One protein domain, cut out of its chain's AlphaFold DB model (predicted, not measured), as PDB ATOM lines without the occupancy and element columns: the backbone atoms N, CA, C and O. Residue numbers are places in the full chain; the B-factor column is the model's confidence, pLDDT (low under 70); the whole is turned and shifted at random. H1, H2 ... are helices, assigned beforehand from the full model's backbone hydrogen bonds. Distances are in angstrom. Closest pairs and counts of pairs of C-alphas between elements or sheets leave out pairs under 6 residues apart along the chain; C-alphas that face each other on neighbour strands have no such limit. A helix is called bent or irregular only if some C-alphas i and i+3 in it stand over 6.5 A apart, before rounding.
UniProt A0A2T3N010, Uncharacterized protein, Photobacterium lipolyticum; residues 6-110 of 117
ATOM      1  N   ASN A   6      38.507  16.681 -13.424       88.88
ATOM      2  CA  ASN A   6      39.743  17.131 -14.059       88.88
ATOM      3  C   ASN A   6      40.789  16.006 -14.140       88.88
ATOM      4  O   ASN A   6      41.405  15.810 -15.186       88.88
ATOM      5  N   GLU A   7      40.952  15.213 -13.077       88.62
ATOM      6  CA  GLU A   7      41.851  14.050 -13.081       88.62
ATOM      7  C   GLU A   7      41.384  12.987 -14.082       88.62
ATOM      8  O   GLU A   7      42.198  12.435 -14.827       88.62
ATOM      9  N   TYR A   8      40.073  12.747 -14.173       89.75
ATOM     10  CA  TYR A   8      39.504  11.871 -15.199       89.75
ATOM     11  C   TYR A   8      39.728  12.405 -16.616       89.75
ATOM     12  O   TYR A   8      40.028  11.631 -17.529       89.75
ATOM     13  N   ALA A   9      39.567  13.710 -16.838       88.19
ATOM     14  CA  ALA A   9      39.811  14.329 -18.137       88.19
ATOM     15  C   ALA A   9      41.283  14.191 -18.555       88.19
ATOM     16  O   ALA A   9      41.556  13.703 -19.653       88.19
ATOM     17  N   LYS A  10      42.215  14.526 -17.658       88.69
ATOM     18  CA  LYS A  10      43.658  14.435 -17.904       88.69
ATOM     19  C   LYS A  10      44.111  12.996 -18.150       88.69
ATOM     20  O   LYS A  10      44.796  12.737 -19.134       88.69
ATOM     21  N   MET A  11      43.635  12.041 -17.348       90.94
ATOM     22  CA  MET A  11      43.959  10.623 -17.538       90.94
ATOM     23  C   MET A  11      43.457  10.093 -18.878       90.94
ATOM     24  O   MET A  11      44.184   9.401 -19.587       90.94
ATOM     25  N   ARG A  12      42.222  10.427 -19.270       89.69
ATOM     26  CA  ARG A  12      41.713  10.030 -20.591       89.69
ATOM     27  C   ARG A  12      42.555  10.618 -21.717       89.69
ATOM     28  O   ARG A  12      42.805   9.919 -22.694       89.69
ATOM     29  N   LEU A  13      43.008  11.863 -21.574       87.81
ATOM     30  CA  LEU A  13      43.860  12.509 -22.564       87.81
ATOM     31  C   LEU A  13      45.239  11.840 -22.659       87.81
ATOM     32  O   LEU A  13      45.703  11.584 -23.768       87.81
ATOM     33  N   GLU A  14      45.857  11.487 -21.529       88.62
ATOM     34  CA  GLU A  14      47.122  10.738 -21.488       88.62
ATOM     35  C   GLU A  14      46.984   9.354 -22.139       88.62
ATOM     36  O   GLU A  14      47.769   8.996 -23.019       88.62
ATOM     37  N   LEU A  15      45.938   8.604 -21.782       88.94
ATOM     38  CA  LEU A  15      45.656   7.291 -22.369       88.94
ATOM     39  C   LEU A  15      45.411   7.381 -23.882       88.94
ATOM     40  O   LEU A  15      45.908   6.549 -24.647       88.94
ATOM     41  N   ALA A  16      44.684   8.407 -24.331       87.06
ATOM     42  CA  ALA A  16      44.438   8.640 -25.747       87.06
ATOM     43  C   ALA A  16      45.724   9.038 -26.490       87.06
ATOM     44  O   ALA A  16      45.953   8.578 -27.609       87.06
ATOM     45  N   ALA A  17      46.599   9.834 -25.867       86.94
ATOM     46  CA  ALA A  17      47.903  10.194 -26.419       86.94
ATOM     47  C   ALA A  17      48.811   8.966 -26.591       86.94
ATOM     48  O   ALA A  17      49.468   8.820 -27.627       86.94
ATOM     49  N   ASP A  18      48.820   8.054 -25.619       87.56
ATOM     50  CA  ASP A  18      49.584   6.806 -25.687       87.56
ATOM     51  C   ASP A  18      49.065   5.870 -26.781       87.56
ATOM     52  O   ASP A  18      49.848   5.313 -27.564       87.56
ATOM     53  N   ALA A  19      47.746   5.735 -26.899       84.50
ATOM     54  CA  ALA A  19      47.142   4.973 -27.981       84.50
ATOM     55  C   ALA A  19      47.436   5.595 -29.351       84.50
ATOM     56  O   ALA A  19      47.864   4.895 -30.272       84.50
ATOM     57  N   ALA A  20      47.302   6.916 -29.480       85.56
ATOM     58  CA  ALA A  20      47.634   7.642 -30.697       85.56
ATOM     59  C   ALA A  20      49.118   7.471 -31.069       85.56
ATOM     60  O   ALA A  20      49.456   7.236 -32.233       85.56
ATOM     61  N   LYS A  21      50.026   7.479 -30.088       87.56
ATOM     62  CA  LYS A  21      51.449   7.177 -30.300       87.56
ATOM     63  C   LYS A  21      51.655   5.760 -30.843       87.56
ATOM     64  O   LYS A  21      52.460   5.569 -31.761       87.56
ATOM     65  N   ALA A  22      50.951   4.767 -30.301       84.00
ATOM     66  CA  ALA A  22      51.018   3.386 -30.779       84.00
ATOM     67  C   ALA A  22      50.513   3.254 -32.227       84.00
ATOM     68  O   ALA A  22      51.180   2.627 -33.057       84.00
ATOM     69  N   VAL A  23      49.403   3.914 -32.560       80.94
ATOM     70  CA  VAL A  23      48.870   3.963 -33.931       80.94
ATOM     71  C   VAL A  23      49.857   4.631 -34.881       80.94
ATOM     72  O   VAL A  23      50.141   4.096 -35.953       80.94
ATOM     73  N   LEU A  24      50.453   5.755 -34.481       84.56
ATOM     74  CA  LEU A  24      51.432   6.463 -35.301       84.56
ATOM     75  C   LEU A  24      52.656   5.590 -35.614       84.56
ATOM     76  O   LEU A  24      53.127   5.565 -36.753       84.56
ATOM     77  N   ARG A  25      53.145   4.818 -34.635       85.06
ATOM     78  CA  ARG A  25      54.205   3.818 -34.861       85.06
ATOM     79  C   ARG A  25      53.782   2.780 -35.894       85.06
ATOM     80  O   ARG A  25      54.573   2.449 -36.776       85.06
ATOM     81  N   HIS A  26      52.547   2.293 -35.814       80.56
ATOM     82  CA  HIS A  26      52.039   1.310 -36.762       80.56
ATOM     83  C   HIS A  26      51.905   1.879 -38.178       80.56
ATOM     84  O   HIS A  26      52.305   1.216 -39.131       80.56
ATOM     85  N   ILE A  27      51.423   3.118 -38.324       78.94
ATOM     86  CA  ILE A  27      51.375   3.828 -39.611       78.94
ATOM     87  C   ILE A  27      52.777   3.894 -40.223       78.94
ATOM     88  O   ILE A  27      52.967   3.487 -41.367       78.94
ATOM     89  N   VAL A  28      53.780   4.315 -39.447       78.44
ATOM     90  CA  VAL A  28      55.173   4.405 -39.920       78.44
ATOM     91  C   VAL A  28      55.718   3.035 -40.331       78.44
ATOM     92  O   VAL A  28      56.407   2.920 -41.344       78.44
ATOM     93  N   MET A  29      55.423   1.979 -39.568       77.94
ATOM     94  CA  MET A  29      55.835   0.614 -39.909       77.94
ATOM     95  C   MET A  29      55.155   0.098 -41.183       77.94
ATOM     96  O   MET A  29      55.820  -0.514 -42.022       77.94
ATOM     97  N   TYR A  30      53.855   0.349 -41.333       75.31
ATOM     98  CA  TYR A  30      53.075  -0.044 -42.503       75.31
ATOM     99  C   TYR A  30      53.568   0.673 -43.764       75.31
ATOM    100  O   TYR A  30      53.899   0.022 -44.754       75.31
ATOM    101  N   GLU A  31      53.740   1.994 -43.699       74.69
ATOM    102  CA  GLU A  31      54.278   2.803 -44.796       74.69
ATOM    103  C   GLU A  31      55.685   2.366 -45.225       74.69
ATOM    104  O   GLU A  31      55.993   2.357 -46.415       74.69
ATOM    105  N   ARG A  32      56.547   1.953 -44.283       72.50
ATOM    106  CA  ARG A  32      57.874   1.395 -44.608       72.50
ATOM    107  C   ARG A  32      57.792   0.062 -45.357       72.50
ATOM    108  O   ARG A  32      58.660  -0.218 -46.182       72.50
ATOM    109  N   ARG A  33      56.792  -0.775 -45.057       70.19
ATOM    110  CA  ARG A  33      56.572  -2.065 -45.740       70.19
ATOM    111  C   ARG A  33      55.980  -1.881 -47.134       70.19
ATOM    112  O   ARG A  33      56.376  -2.590 -48.058       70.19
ATOM    113  N   CYS A  34      55.076  -0.926 -47.300       65.00
ATOM    114  CA  CYS A  34      54.476  -0.579 -48.582       65.00
ATOM    115  C   CYS A  34      55.405   0.371 -49.356       65.00
ATOM    116  O   CYS A  34      55.211   1.588 -49.357       65.00
ATOM    117  N   LYS A  35      56.441  -0.176 -50.010       53.09
ATOM    118  CA  LYS A  35      57.330   0.595 -50.902       53.09
ATOM    119  C   LYS A  35      56.483   1.388 -51.913       53.09
ATOM    120  O   LYS A  35      55.847   0.786 -52.769       53.09
ATOM    121  N   GLY A  36      56.472   2.718 -51.793       53.34
ATOM    122  CA  GLY A  36      55.721   3.633 -52.668       53.34
ATOM    123  C   GLY A  36      54.647   4.486 -51.978       53.34
ATOM    124  O   GLY A  36      54.206   5.463 -52.568       53.34
ATOM    125  N   MET A  37      54.266   4.176 -50.732       53.66
ATOM    126  CA  MET A  37      53.339   4.997 -49.928       53.66
ATOM    127  C   MET A  37      54.025   5.822 -48.831       53.66
ATOM    128  O   MET A  37      53.357   6.579 -48.122       53.66
ATOM    129  N   SER A  38      55.344   5.661 -48.670       52.75
ATOM    130  CA  SER A  38      56.081   6.263 -47.563       52.75
ATOM    131  C   SER A  38      55.911   7.776 -47.535       52.75
ATOM    132  O   SER A  38      56.226   8.439 -48.520       52.75
ATOM    133  N   GLU A  39      55.498   8.288 -46.375       61.03
ATOM    134  CA  GLU A  39      55.347   9.703 -46.014       61.03
ATOM    135  C   GLU A  39      53.992  10.358 -46.293       61.03
ATOM    136  O   GLU A  39      53.826  11.531 -45.956       61.03
ATOM    137  N   THR A  40      52.989   9.644 -46.808       76.19
ATOM    138  CA  THR A  40      51.689  10.280 -47.086       76.19
ATOM    139  C   THR A  40      50.933  10.604 -45.799       76.19
ATOM    140  O   THR A  40      50.543  11.751 -45.590       76.19
ATOM    141  N   ALA A  41      50.774   9.636 -44.896       77.38
ATOM    142  CA  ALA A  41      50.039   9.826 -43.648       77.38
ATOM    143  C   ALA A  41      50.786  10.744 -42.678       77.38
ATOM    144  O   ALA A  41      50.177  11.594 -42.038       77.38
ATOM    145  N   ILE A  42      52.115  10.620 -42.604       84.88
ATOM    146  CA  ILE A  42      52.968  11.479 -41.767       84.88
ATOM    147  C   ILE A  42      52.918  12.937 -42.237       84.88
ATOM    148  O   ILE A  42      52.873  13.844 -41.404       84.88
ATOM    149  N   ARG A  43      52.932  13.175 -43.556       86.69
ATOM    150  CA  ARG A  43      52.799  14.522 -44.120       86.69
ATOM    151  C   ARG A  43      51.402  15.081 -43.882       86.69
ATOM    152  O   ARG A  43      51.306  16.191 -43.377       86.69
ATOM    153  N   LEU A  44      50.352  14.316 -44.186       86.12
ATOM    154  CA  LEU A  44      48.963  14.744 -43.991       86.12
ATOM    155  C   LEU A  44      48.660  15.044 -42.521       86.12
ATOM    156  O   LEU A  44      48.024  16.047 -42.221       86.12
ATOM    157  N   LEU A  45      49.162  14.222 -41.596       87.12
ATOM    158  CA  LEU A  45      49.041  14.492 -40.166       87.12
ATOM    159  C   LEU A  45      49.825  15.748 -39.765       87.12
ATOM    160  O   LEU A  45      49.360  16.528 -38.942       87.12
ATOM    161  N   GLY A  46      50.997  15.969 -40.364       90.25
ATOM    162  CA  GLY A  46      51.752  17.206 -40.185       90.25
ATOM    163  C   GLY A  46      50.959  18.434 -40.627       90.25
ATOM    164  O   GLY A  46      50.846  19.386 -39.866       90.25
ATOM    165  N   GLU A  47      50.344  18.385 -41.807       89.81
ATOM    166  CA  GLU A  47      49.473  19.448 -42.327       89.81
ATOM    167  C   GLU A  47      48.260  19.680 -41.420       89.81
ATOM    168  O   GLU A  47      47.952  20.821 -41.086       89.81
ATOM    169  N   TYR A  48      47.621  18.608 -40.947       87.94
ATOM    170  CA  TYR A  48      46.469  18.687 -40.046       87.94
ATOM    171  C   TYR A  48      46.819  19.273 -38.666       87.94
ATOM    172  O   TYR A  48      46.001  19.932 -38.025       87.94
ATOM    173  N   CYS A  49      48.046  19.046 -38.195       90.00
ATOM    174  CA  CYS A  49      48.541  19.554 -36.917       90.00
ATOM    175  C   CYS A  49      49.373  20.845 -37.032       90.00
ATOM    176  O   CYS A  49      49.915  21.273 -36.013       90.00
ATOM    177  N   ASP A  50      49.494  21.435 -38.225       92.75
ATOM    178  CA  ASP A  50      50.362  22.586 -38.529       92.75
ATOM    179  C   ASP A  50      51.822  22.398 -38.062       92.75
ATOM    180  O   ASP A  50      52.446  23.236 -37.408       92.75
ATOM    181  N   VAL A  51      52.389  21.227 -38.358       93.62
ATOM    182  CA  VAL A  51      53.774  20.873 -38.033       93.62
ATOM    183  C   VAL A  51      54.445  20.132 -39.185       93.62
ATOM    184  O   VAL A  51      53.826  19.483 -40.021       93.62
ATOM    185  N   ARG A  52      55.779  20.166 -39.218       91.06
ATOM    186  CA  ARG A  52      56.546  19.402 -40.210       91.06
ATOM    187  C   ARG A  52      56.424  17.898 -39.955       91.06
ATOM    188  O   ARG A  52      56.480  17.453 -38.811       91.06
ATOM    189  N   GLY A  53      56.414  17.091 -41.018       86.88
ATOM    190  CA  GLY A  53      56.387  15.624 -40.902       86.88
ATOM    191  C   GLY A  53      57.559  15.033 -40.098       86.88
ATOM    192  O   GLY A  53      57.404  14.008 -39.438       86.88
ATOM    193  N   CYS A  54      58.726  15.690 -40.065       87.50
ATOM    194  CA  CYS A  54      59.831  15.286 -39.185       87.50
ATOM    195  C   CYS A  54      59.497  15.446 -37.690       87.50
ATOM    196  O   CYS A  54      59.921  14.619 -36.885       87.50
ATOM    197  N   THR A  55      58.696  16.448 -37.319       92.19
ATOM    198  CA  THR A  55      58.159  16.616 -35.962       92.19
ATOM    199  C   THR A  55      57.204  15.477 -35.622       92.19
ATOM    200  O   THR A  55      57.347  14.861 -34.571       92.19
ATOM    201  N   VAL A  56      56.308  15.123 -36.547       89.69
ATOM    202  CA  VAL A  56      55.381  13.993 -36.377       89.69
ATOM    203  C   VAL A  56      56.144  12.676 -36.201       89.69
ATOM    204  O   VAL A  56      55.853  11.910 -35.286       89.69
ATOM    205  N   LYS A  57      57.194  12.423 -36.999       87.25
ATOM    206  CA  LYS A  57      58.060  11.239 -36.825       87.25
ATOM    207  C   LYS A  57      58.634  11.161 -35.408       87.25
ATOM    208  O   LYS A  57      58.625  10.083 -34.820       87.25
ATOM    209  N   ARG A  58      59.068  12.284 -34.828       90.19
ATOM    210  CA  ARG A  58      59.593  12.330 -33.451       90.19
ATOM    211  C   ARG A  58      58.544  11.970 -32.397       90.19
ATOM    212  O   ARG A  58      58.909  11.401 -31.371       90.19
ATOM    213  N   TRP A  59      57.254  12.205 -32.636       91.56
ATOM    214  CA  TRP A  59      56.204  11.806 -31.689       91.56
ATOM    215  C   TRP A  59      56.134  10.291 -31.473       91.56
ATOM    216  O   TRP A  59      55.784   9.840 -30.383       91.56
ATOM    217  N   THR A  60      56.558   9.489 -32.456       86.06
ATOM    218  CA  THR A  60      56.664   8.028 -32.292       86.06
ATOM    219  C   THR A  60      57.621   7.632 -31.165       86.06
ATOM    220  O   THR A  60      57.419   6.612 -30.505       86.06
ATOM    221  N   GLU A  61      58.636   8.443 -30.888       86.56
ATOM    222  CA  GLU A  61      59.643   8.191 -29.859       86.56
ATOM    223  C   GLU A  61      59.276   8.928 -28.570       86.56
ATOM    224  O   GLU A  61      59.088   8.297 -27.524       86.56
ATOM    225  N   PHE A  62      59.061  10.238 -28.667       88.38
ATOM    226  CA  PHE A  62      58.953  11.138 -27.515       88.38
ATOM    227  C   PHE A  62      57.521  11.362 -27.015       88.38
ATOM    228  O   PHE A  62      57.344  11.915 -25.938       88.38
ATOM    229  N   GLY A  63      56.507  10.883 -27.741       87.69
ATOM    230  CA  GLY A  63      55.101  11.133 -27.421       87.69
ATOM    231  C   GLY A  63      54.520  12.335 -28.161       87.69
ATOM    232  O   GLY A  63      55.245  13.142 -28.749       87.69
ATOM    233  N   ILE A  64      53.190  12.401 -28.172       89.38
ATOM    234  CA  ILE A  64      52.423  13.460 -28.828       89.38
ATOM    235  C   ILE A  64      52.222  14.590 -27.811       89.38
ATOM    236  O   ILE A  64      51.731  14.320 -26.716       89.38
ATOM    237  N   PRO A  65      52.586  15.843 -28.133       89.81
ATOM    238  CA  PRO A  65      52.301  16.977 -27.263       89.81
ATOM    239  C   PRO A  65      50.797  17.118 -27.033       89.81
ATOM    240  O   PRO A  65      50.033  17.044 -27.991       89.81
ATOM    241  N   GLU A  66      50.391  17.402 -25.796       86.31
ATOM    242  CA  GLU A  66      48.986  17.489 -25.370       86.31
ATOM    243  C   GLU A  66      48.113  18.324 -26.321       86.31
ATOM    244  O   GLU A  66      47.081  17.860 -26.800       86.31
ATOM    245  N   LYS A  67      48.606  19.506 -26.719       88.56
ATOM    246  CA  LYS A  67      47.934  20.421 -27.661       88.56
ATOM    247  C   LYS A  67      47.607  19.823 -29.036       88.56
ATOM    248  O   LYS A  67      46.831  20.409 -29.781       88.56
ATOM    249  N   HIS A  68      48.243  18.716 -29.411       90.50
ATOM    250  CA  HIS A  68      48.030  18.034 -30.686       90.50
ATOM    251  C   HIS A  68      47.270  16.716 -30.538       90.50
ATOM    252  O   HIS A  68      46.898  16.143 -31.557       90.50
ATOM    253  N   VAL A  69      47.021  16.230 -29.316       86.94
ATOM    254  CA  VAL A  69      46.388  14.920 -29.096       86.94
ATOM    255  C   VAL A  69      45.019  14.865 -29.767       86.94
ATOM    256  O   VAL A  69      44.792  13.961 -30.563       86.94
ATOM    257  N   GLN A  70      44.158  15.865 -29.554       85.44
ATOM    258  CA  GLN A  70      42.830  15.882 -30.176       85.44
ATOM    259  C   GLN A  70      42.904  15.874 -31.709       85.44
ATOM    260  O   GLN A  70      42.273  15.036 -32.343       85.44
ATOM    261  N   ASN A  71      43.754  16.714 -32.308       87.88
ATOM    262  CA  ASN A  71      43.922  16.745 -33.764       87.88
ATOM    263  C   ASN A  71      44.414  15.396 -34.314       87.88
ATOM    264  O   ASN A  71      43.996  14.962 -35.386       87.88
ATOM    265  N   VAL A  72      45.309  14.717 -33.594       86.88
ATOM    266  CA  VAL A  72      45.795  13.394 -33.996       86.88
ATOM    267  C   VAL A  72      44.673  12.354 -33.909       86.88
ATOM    268  O   VAL A  72      44.546  11.532 -34.816       86.88
ATOM    269  N   LEU A  73      43.845  12.395 -32.861       83.06
ATOM    270  CA  LEU A  73      42.687  11.507 -32.716       83.06
ATOM    271  C   LEU A  73      41.666  11.725 -33.836       83.06
ATOM    272  O   LEU A  73      41.214  10.752 -34.443       83.06
ATOM    273  N   ASP A  74      41.362  12.981 -34.159       84.31
ATOM    274  CA  ASP A  74      40.433  13.343 -35.232       84.31
ATOM    275  C   ASP A  74      40.951  12.858 -36.593       84.31
ATOM    276  O   ASP A  74      40.211  12.249 -37.369       84.31
ATOM    277  N   PHE A  75      42.252  13.033 -36.852       82.81
ATOM    278  CA  PHE A  75      42.904  12.491 -38.043       82.81
ATOM    279  C   PHE A  75      42.814  10.957 -38.103       82.81
ATOM    280  O   PHE A  75      42.545  10.384 -39.159       82.81
ATOM    281  N   MET A  76      43.021  10.266 -36.980       79.69
ATOM    282  CA  MET A  76      42.960   8.802 -36.921       79.69
ATOM    283  C   MET A  76      41.542   8.257 -37.097       79.69
ATOM    284  O   MET A  76      41.390   7.174 -37.657       79.69
ATOM    285  N   ALA A  77      40.516   8.999 -36.676       76.44
ATOM    286  CA  ALA A  77      39.119   8.612 -36.861       76.44
ATOM    287  C   ALA A  77      38.701   8.566 -38.343       76.44
ATOM    288  O   ALA A  77      37.812   7.795 -38.704       76.44
ATOM    289  N   VAL A  78      39.346   9.365 -39.199       74.75
ATOM    290  CA  VAL A  78      39.091   9.401 -40.651       74.75
ATOM    291  C   VAL A  78      40.096   8.589 -41.469       74.75
ATOM    292  O   VAL A  78      39.888   8.368 -42.662       74.75
ATOM    293  N   TYR A  79      41.191   8.137 -40.854       71.31
ATOM    294  CA  TYR A  79      42.219   7.373 -41.548       71.31
ATOM    295  C   TYR A  79      41.733   5.935 -41.820       71.31
ATOM    296  O   TYR A  79      41.169   5.305 -40.925       71.31
ATOM    297  N   PRO A  80      41.962   5.367 -43.022       62.62
ATOM    298  CA  PRO A  80      41.446   4.054 -43.421       62.62
ATOM    299  C   PRO A  80      42.234   2.898 -42.777       62.62
ATOM    300  O   PRO A  80      42.843   2.070 -43.453       62.62
ATOM    301  N   CYS A  81      42.254   2.838 -41.448       64.00
ATOM    302  CA  CYS A  81      42.844   1.752 -40.680       64.00
ATOM    303  C   CYS A  81      41.924   1.431 -39.498       64.00
ATOM    304  O   CYS A  81      41.585   2.307 -38.707       64.00
ATOM    305  N   VAL A  82      41.480   0.175 -39.407       60.25
ATOM    306  CA  VAL A  82      40.528  -0.265 -38.381       60.25
ATOM    307  C   VAL A  82      41.263  -0.392 -37.050       60.25
ATOM    308  O   VAL A  82      41.933  -1.390 -36.793       60.25
ATOM    309  N   TRP A  83      41.134   0.630 -36.208       65.31
ATOM    310  CA  TRP A  83      41.598   0.613 -34.824       65.31
ATOM    311  C   TRP A  83      40.426   0.429 -33.875       65.31
ATOM    312  O   TRP A  83      39.297   0.839 -34.154       65.31
ATOM    313  N   SER A  84      40.687  -0.187 -32.726       59.06
ATOM    314  CA  SER A  84      39.643  -0.360 -31.727       59.06
ATOM    315  C   SER A  84      39.257   0.998 -31.138       59.06
ATOM    316  O   SER A  84      40.093   1.680 -30.551       59.06
ATOM    317  N   ARG A  85      37.981   1.383 -31.260       63.06
ATOM    318  CA  ARG A  85      37.457   2.700 -30.838       63.06
ATOM    319  C   ARG A  85      37.802   3.073 -29.389       63.06
ATOM    320  O   ARG A  85      38.057   4.237 -29.120       63.06
ATOM    321  N   HIS A  86      37.851   2.095 -28.482       62.59
ATOM    322  CA  HIS A  86      38.198   2.304 -27.069       62.59
ATOM    323  C   HIS A  86      39.676   2.657 -26.846       62.59
ATOM    324  O   HIS A  86      39.999   3.338 -25.885       62.59
ATOM    325  N   GLN A  87      40.577   2.260 -27.754       68.12
ATOM    326  CA  GLN A  87      41.983   2.656 -27.665       68.12
ATOM    327  C   GLN A  87      42.132   4.158 -27.930       68.12
ATOM    328  O   GLN A  87      42.881   4.827 -27.237       68.12
ATOM    329  N   LEU A  88      41.383   4.706 -28.891       73.00
ATOM    330  CA  LEU A  88      41.452   6.125 -29.261       73.00
ATOM    331  C   LEU A  88      40.529   7.027 -28.428       73.00
ATOM    332  O   LEU A  88      40.736   8.234 -28.381       73.00
ATOM    333  N   ALA A  89      39.520   6.459 -27.769       80.94
ATOM    334  CA  ALA A  89      38.595   7.178 -26.898       80.94
ATOM    335  C   ALA A  89      38.416   6.416 -25.573       80.94
ATOM    336  O   ALA A  89      37.431   5.684 -25.424       80.94
ATOM    337  N   PRO A  90      39.362   6.569 -24.626       84.12
ATOM    338  CA  PRO A  90      39.315   5.886 -23.342       84.12
ATOM    339  C   PRO A  90      38.050   6.237 -22.557       84.12
ATOM    340  O   PRO A  90      37.648   7.399 -22.436       84.12
ATOM    341  N   THR A  91      37.428   5.211 -21.997       87.62
ATOM    342  CA  THR A  91      36.260   5.324 -21.129       87.62
ATOM    343  C   THR A  91      36.645   5.847 -19.747       87.62
ATOM    344  O   THR A  91      37.793   5.764 -19.307       87.62
ATOM    345  N   GLU A  92      35.654   6.344 -19.010       87.38
ATOM    346  CA  GLU A  92      35.830   6.728 -17.607       87.38
ATOM    347  C   GLU A  92      36.322   5.555 -16.747       87.38
ATOM    348  O   GLU A  92      37.197   5.723 -15.903       87.38
ATOM    349  N   ARG A  93      35.834   4.339 -17.026       89.00
ATOM    350  CA  ARG A  93      36.257   3.128 -16.319       89.00
ATOM    351  C   ARG A  93      37.734   2.806 -16.540       89.00
ATOM    352  O   ARG A  93      38.415   2.401 -15.601       89.00
ATOM    353  N   GLU A  94      38.233   2.965 -17.762       88.12
ATOM    354  CA  GLU A  94      39.658   2.780 -18.055       88.12
ATOM    355  C   GLU A  94      40.498   3.828 -17.324       88.12
ATOM    356  O   GLU A  94      41.469   3.468 -16.658       88.12
ATOM    357  N   ALA A  95      40.086   5.098 -17.356       89.44
ATOM    358  CA  ALA A  95      40.756   6.158 -16.608       89.44
ATOM    359  C   ALA A  95      40.775   5.886 -15.095       89.44
ATOM    360  O   ALA A  95      41.817   6.024 -14.456       89.44
ATOM    361  N   GLU A  96      39.667   5.410 -14.525       91.50
ATOM    362  CA  GLU A  96      39.566   5.045 -13.110       91.50
ATOM    363  C   GLU A  96      40.579   3.960 -12.713       91.50
ATOM    364  O   GLU A  96      41.237   4.063 -11.675       91.50
ATOM    365  N   ILE A  97      40.721   2.908 -13.530       91.44
ATOM    366  CA  ILE A  97      41.665   1.809 -13.275       91.44
ATOM    367  C   ILE A  97      43.100   2.344 -13.214       91.44
ATOM    368  O   ILE A  97      43.858   1.980 -12.307       91.44
ATOM    369  N   TRP A  98      43.469   3.224 -14.145       90.75
ATOM    370  CA  TRP A  98      44.807   3.809 -14.200       90.75
ATOM    371  C   TRP A  98      45.071   4.801 -13.067       90.75
ATOM    372  O   TRP A  98      46.122   4.716 -12.430       90.75
ATOM    373  N   LEU A  99      44.110   5.667 -12.739       90.69
ATOM    374  CA  LEU A  99      44.202   6.580 -11.595       90.69
ATOM    375  C   LEU A  99      44.396   5.813 -10.280       90.69
ATOM    376  O   LEU A  99      45.300   6.129  -9.503       90.69
ATOM    377  N   LYS A 100      43.629   4.737 -10.059       90.62
ATOM    378  CA  LYS A 100      43.783   3.863  -8.880       90.62
ATOM    379  C   LYS A 100      45.165   3.231  -8.803       90.62
ATOM    380  O   LYS A 100      45.745   3.154  -7.719       90.62
ATOM    381  N   ARG A 101      45.701   2.785  -9.940       91.25
ATOM    382  CA  ARG A 101      47.054   2.231 -10.012       91.25
ATOM    383  C   ARG A 101      48.104   3.281  -9.642       91.25
ATOM    384  O   ARG A 101      48.935   3.002  -8.780       91.25
ATOM    385  N   LEU A 102      48.063   4.468 -10.253       87.31
ATOM    386  CA  LEU A 102      49.023   5.543  -9.971       87.31
ATOM    387  C   LEU A 102      48.964   5.989  -8.509       87.31
ATOM    388  O   LEU A 102      50.004   6.150  -7.871       87.31
ATOM    389  N   TYR A 103      47.757   6.118  -7.959       84.25
ATOM    390  CA  TYR A 103      47.566   6.395  -6.541       84.25
ATOM    391  C   TYR A 103      48.239   5.333  -5.665       84.25
ATOM    392  O   TYR A 103      49.027   5.669  -4.780       84.25
ATOM    393  N   GLY A 104      48.000   4.048  -5.948       84.88
ATOM    394  CA  GLY A 104      48.654   2.943  -5.247       84.88
ATOM    395  C   GLY A 104      50.184   3.019  -5.317       84.88
ATOM    396  O   GLY A 104      50.857   2.826  -4.305       84.88
ATOM    397  N   GLU A 105      50.748   3.373  -6.474       84.44
ATOM    398  CA  GLU A 105      52.193   3.570  -6.631       84.44
ATOM    399  C   GLU A 105      52.732   4.750  -5.805       84.44
ATOM    400  O   GLU A 105      53.847   4.671  -5.282       84.44
ATOM    401  N   CYS A 106      51.972   5.841  -5.666       81.06
ATOM    402  CA  CYS A 106      52.339   6.966  -4.803       81.06
ATOM    403  C   CYS A 106      52.310   6.584  -3.323       81.06
ATOM    404  O   CYS A 106      53.285   6.862  -2.623       81.06
ATOM    405  N   VAL A 107      51.269   5.873  -2.878       78.00
ATOM    406  CA  VAL A 107      51.146   5.376  -1.497       78.00
ATOM    407  C   VAL A 107      52.319   4.461  -1.140       78.00
ATOM    408  O   VAL A 107      52.977   4.682  -0.126       78.00
ATOM    409  N   VAL A 108      52.643   3.485  -1.996       82.31
ATOM    410  CA  VAL A 108      53.778   2.566  -1.779       82.31
ATOM    411  C   VAL A 108      55.109   3.319  -1.695       82.31
ATOM    412  O   VAL A 108      55.991   2.937  -0.929       82.31
ATOM    413  N   LYS A 109      55.265   4.397  -2.466       83.50
ATOM    414  CA  LYS A 109      56.487   5.214  -2.495       83.50
ATOM    415  C   LYS A 109      56.504   6.329  -1.440       83.50
ATOM    416  O   LYS A 109      57.454   7.105  -1.430       83.50
ATOM    417  N   GLY A 110      55.476   6.444  -0.593       78.19
ATOM    418  CA  GLY A 110      55.359   7.511   0.408       78.19
ATOM    419  C   GLY A 110      55.285   8.920  -0.191       78.19
ATOM    420  O   GLY A 110      55.734   9.876   0.436       78.19
TER     421      GLY A 110
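What this domain is: This is residues 6 to 110 of the 117 residues of an uncharacterized protein of Photobacterium lipolyticum (UniProt A0A2T3N010). One long helix, H1, runs as a spine through the domain, with the shorter helices H2, H3 and H4 clustered over one side of it and the tiny H5 packed on it elsewhere. H6 meets the first part of H1 about perpendicular to it, and residues 100 to 110 stick out as an arm that, with the free turn of residues 32 to 37, makes the length. The printed part has 105 residues with six named helices, H1 to H6 in chain order, and no named strand: all helix. It is only just compact, close to loose, with a radius of gyration of the C-alphas of 15.4 A and spans of 52 by 25 by 25 A.

Where its parts are: H1, residues 6 to 33, begins at C-alpha 6 (39.743, 17.131, -14.059) and is 40.7 A long. H2 is residues 40 to 48, and H3 is residues 53 to 62, 14.3 A long. H4, residues 66 to 78, is 19.9 A long and irregular: C-alphas 67 and 70 are 7.3 A apart. H5 is residues 85 to 88. H6, residues 92 to 108, is 24.3 A long and ends at C-alpha 108 (53.778, 2.566, -1.779).

How they stand to each other: H1 is the hub, touching H3, H4, H5 and H6. With residues 13 to 20 alone it touches H4, the same way at a steep tilt of 56 degrees; the closest C-alphas, of Ala 17 and Val 69, are 5.6 A apart. With residues 21 to 25 alone it touches H3, opposite ways at a steep tilt of 63 degrees, closest at Arg 25 and Thr 60, C-alphas 5.5 A apart. H2 touches H3 about perpendicular, at 85 degrees, with C-alphas 43 and 53 closest at 4.9 A. H2 also touches H4, closest at C-alphas 45 and 75, 6.8 A. H3 and H4 are apart. H5 touches H1, with C-alphas 16 and 88 closest at 5.3 A. H6, with residues 92 to 99 alone, touches residues 7 to 15 of H1, about perpendicular at 76 degrees; C-alphas 11 and 95 are closest at 5.6 A. Every O i to N i+4 pair is within hydrogen-bond range in H1, H2 and H6, against 4 of 6 in H3 and 6 of 9 in H4; H5 is too short for such a pair.

The domain as a whole: The C-alphas farthest apart, of Gly 36 and Gly 110, are 53.2 A apart. Without the stretches that stand free, the body spans 38 by 24 by 20 A. The printed part has no cut and no long link. The mean pLDDT of the printed part is 82.1, with residues 34 to 39 and 80 to 87 under 70.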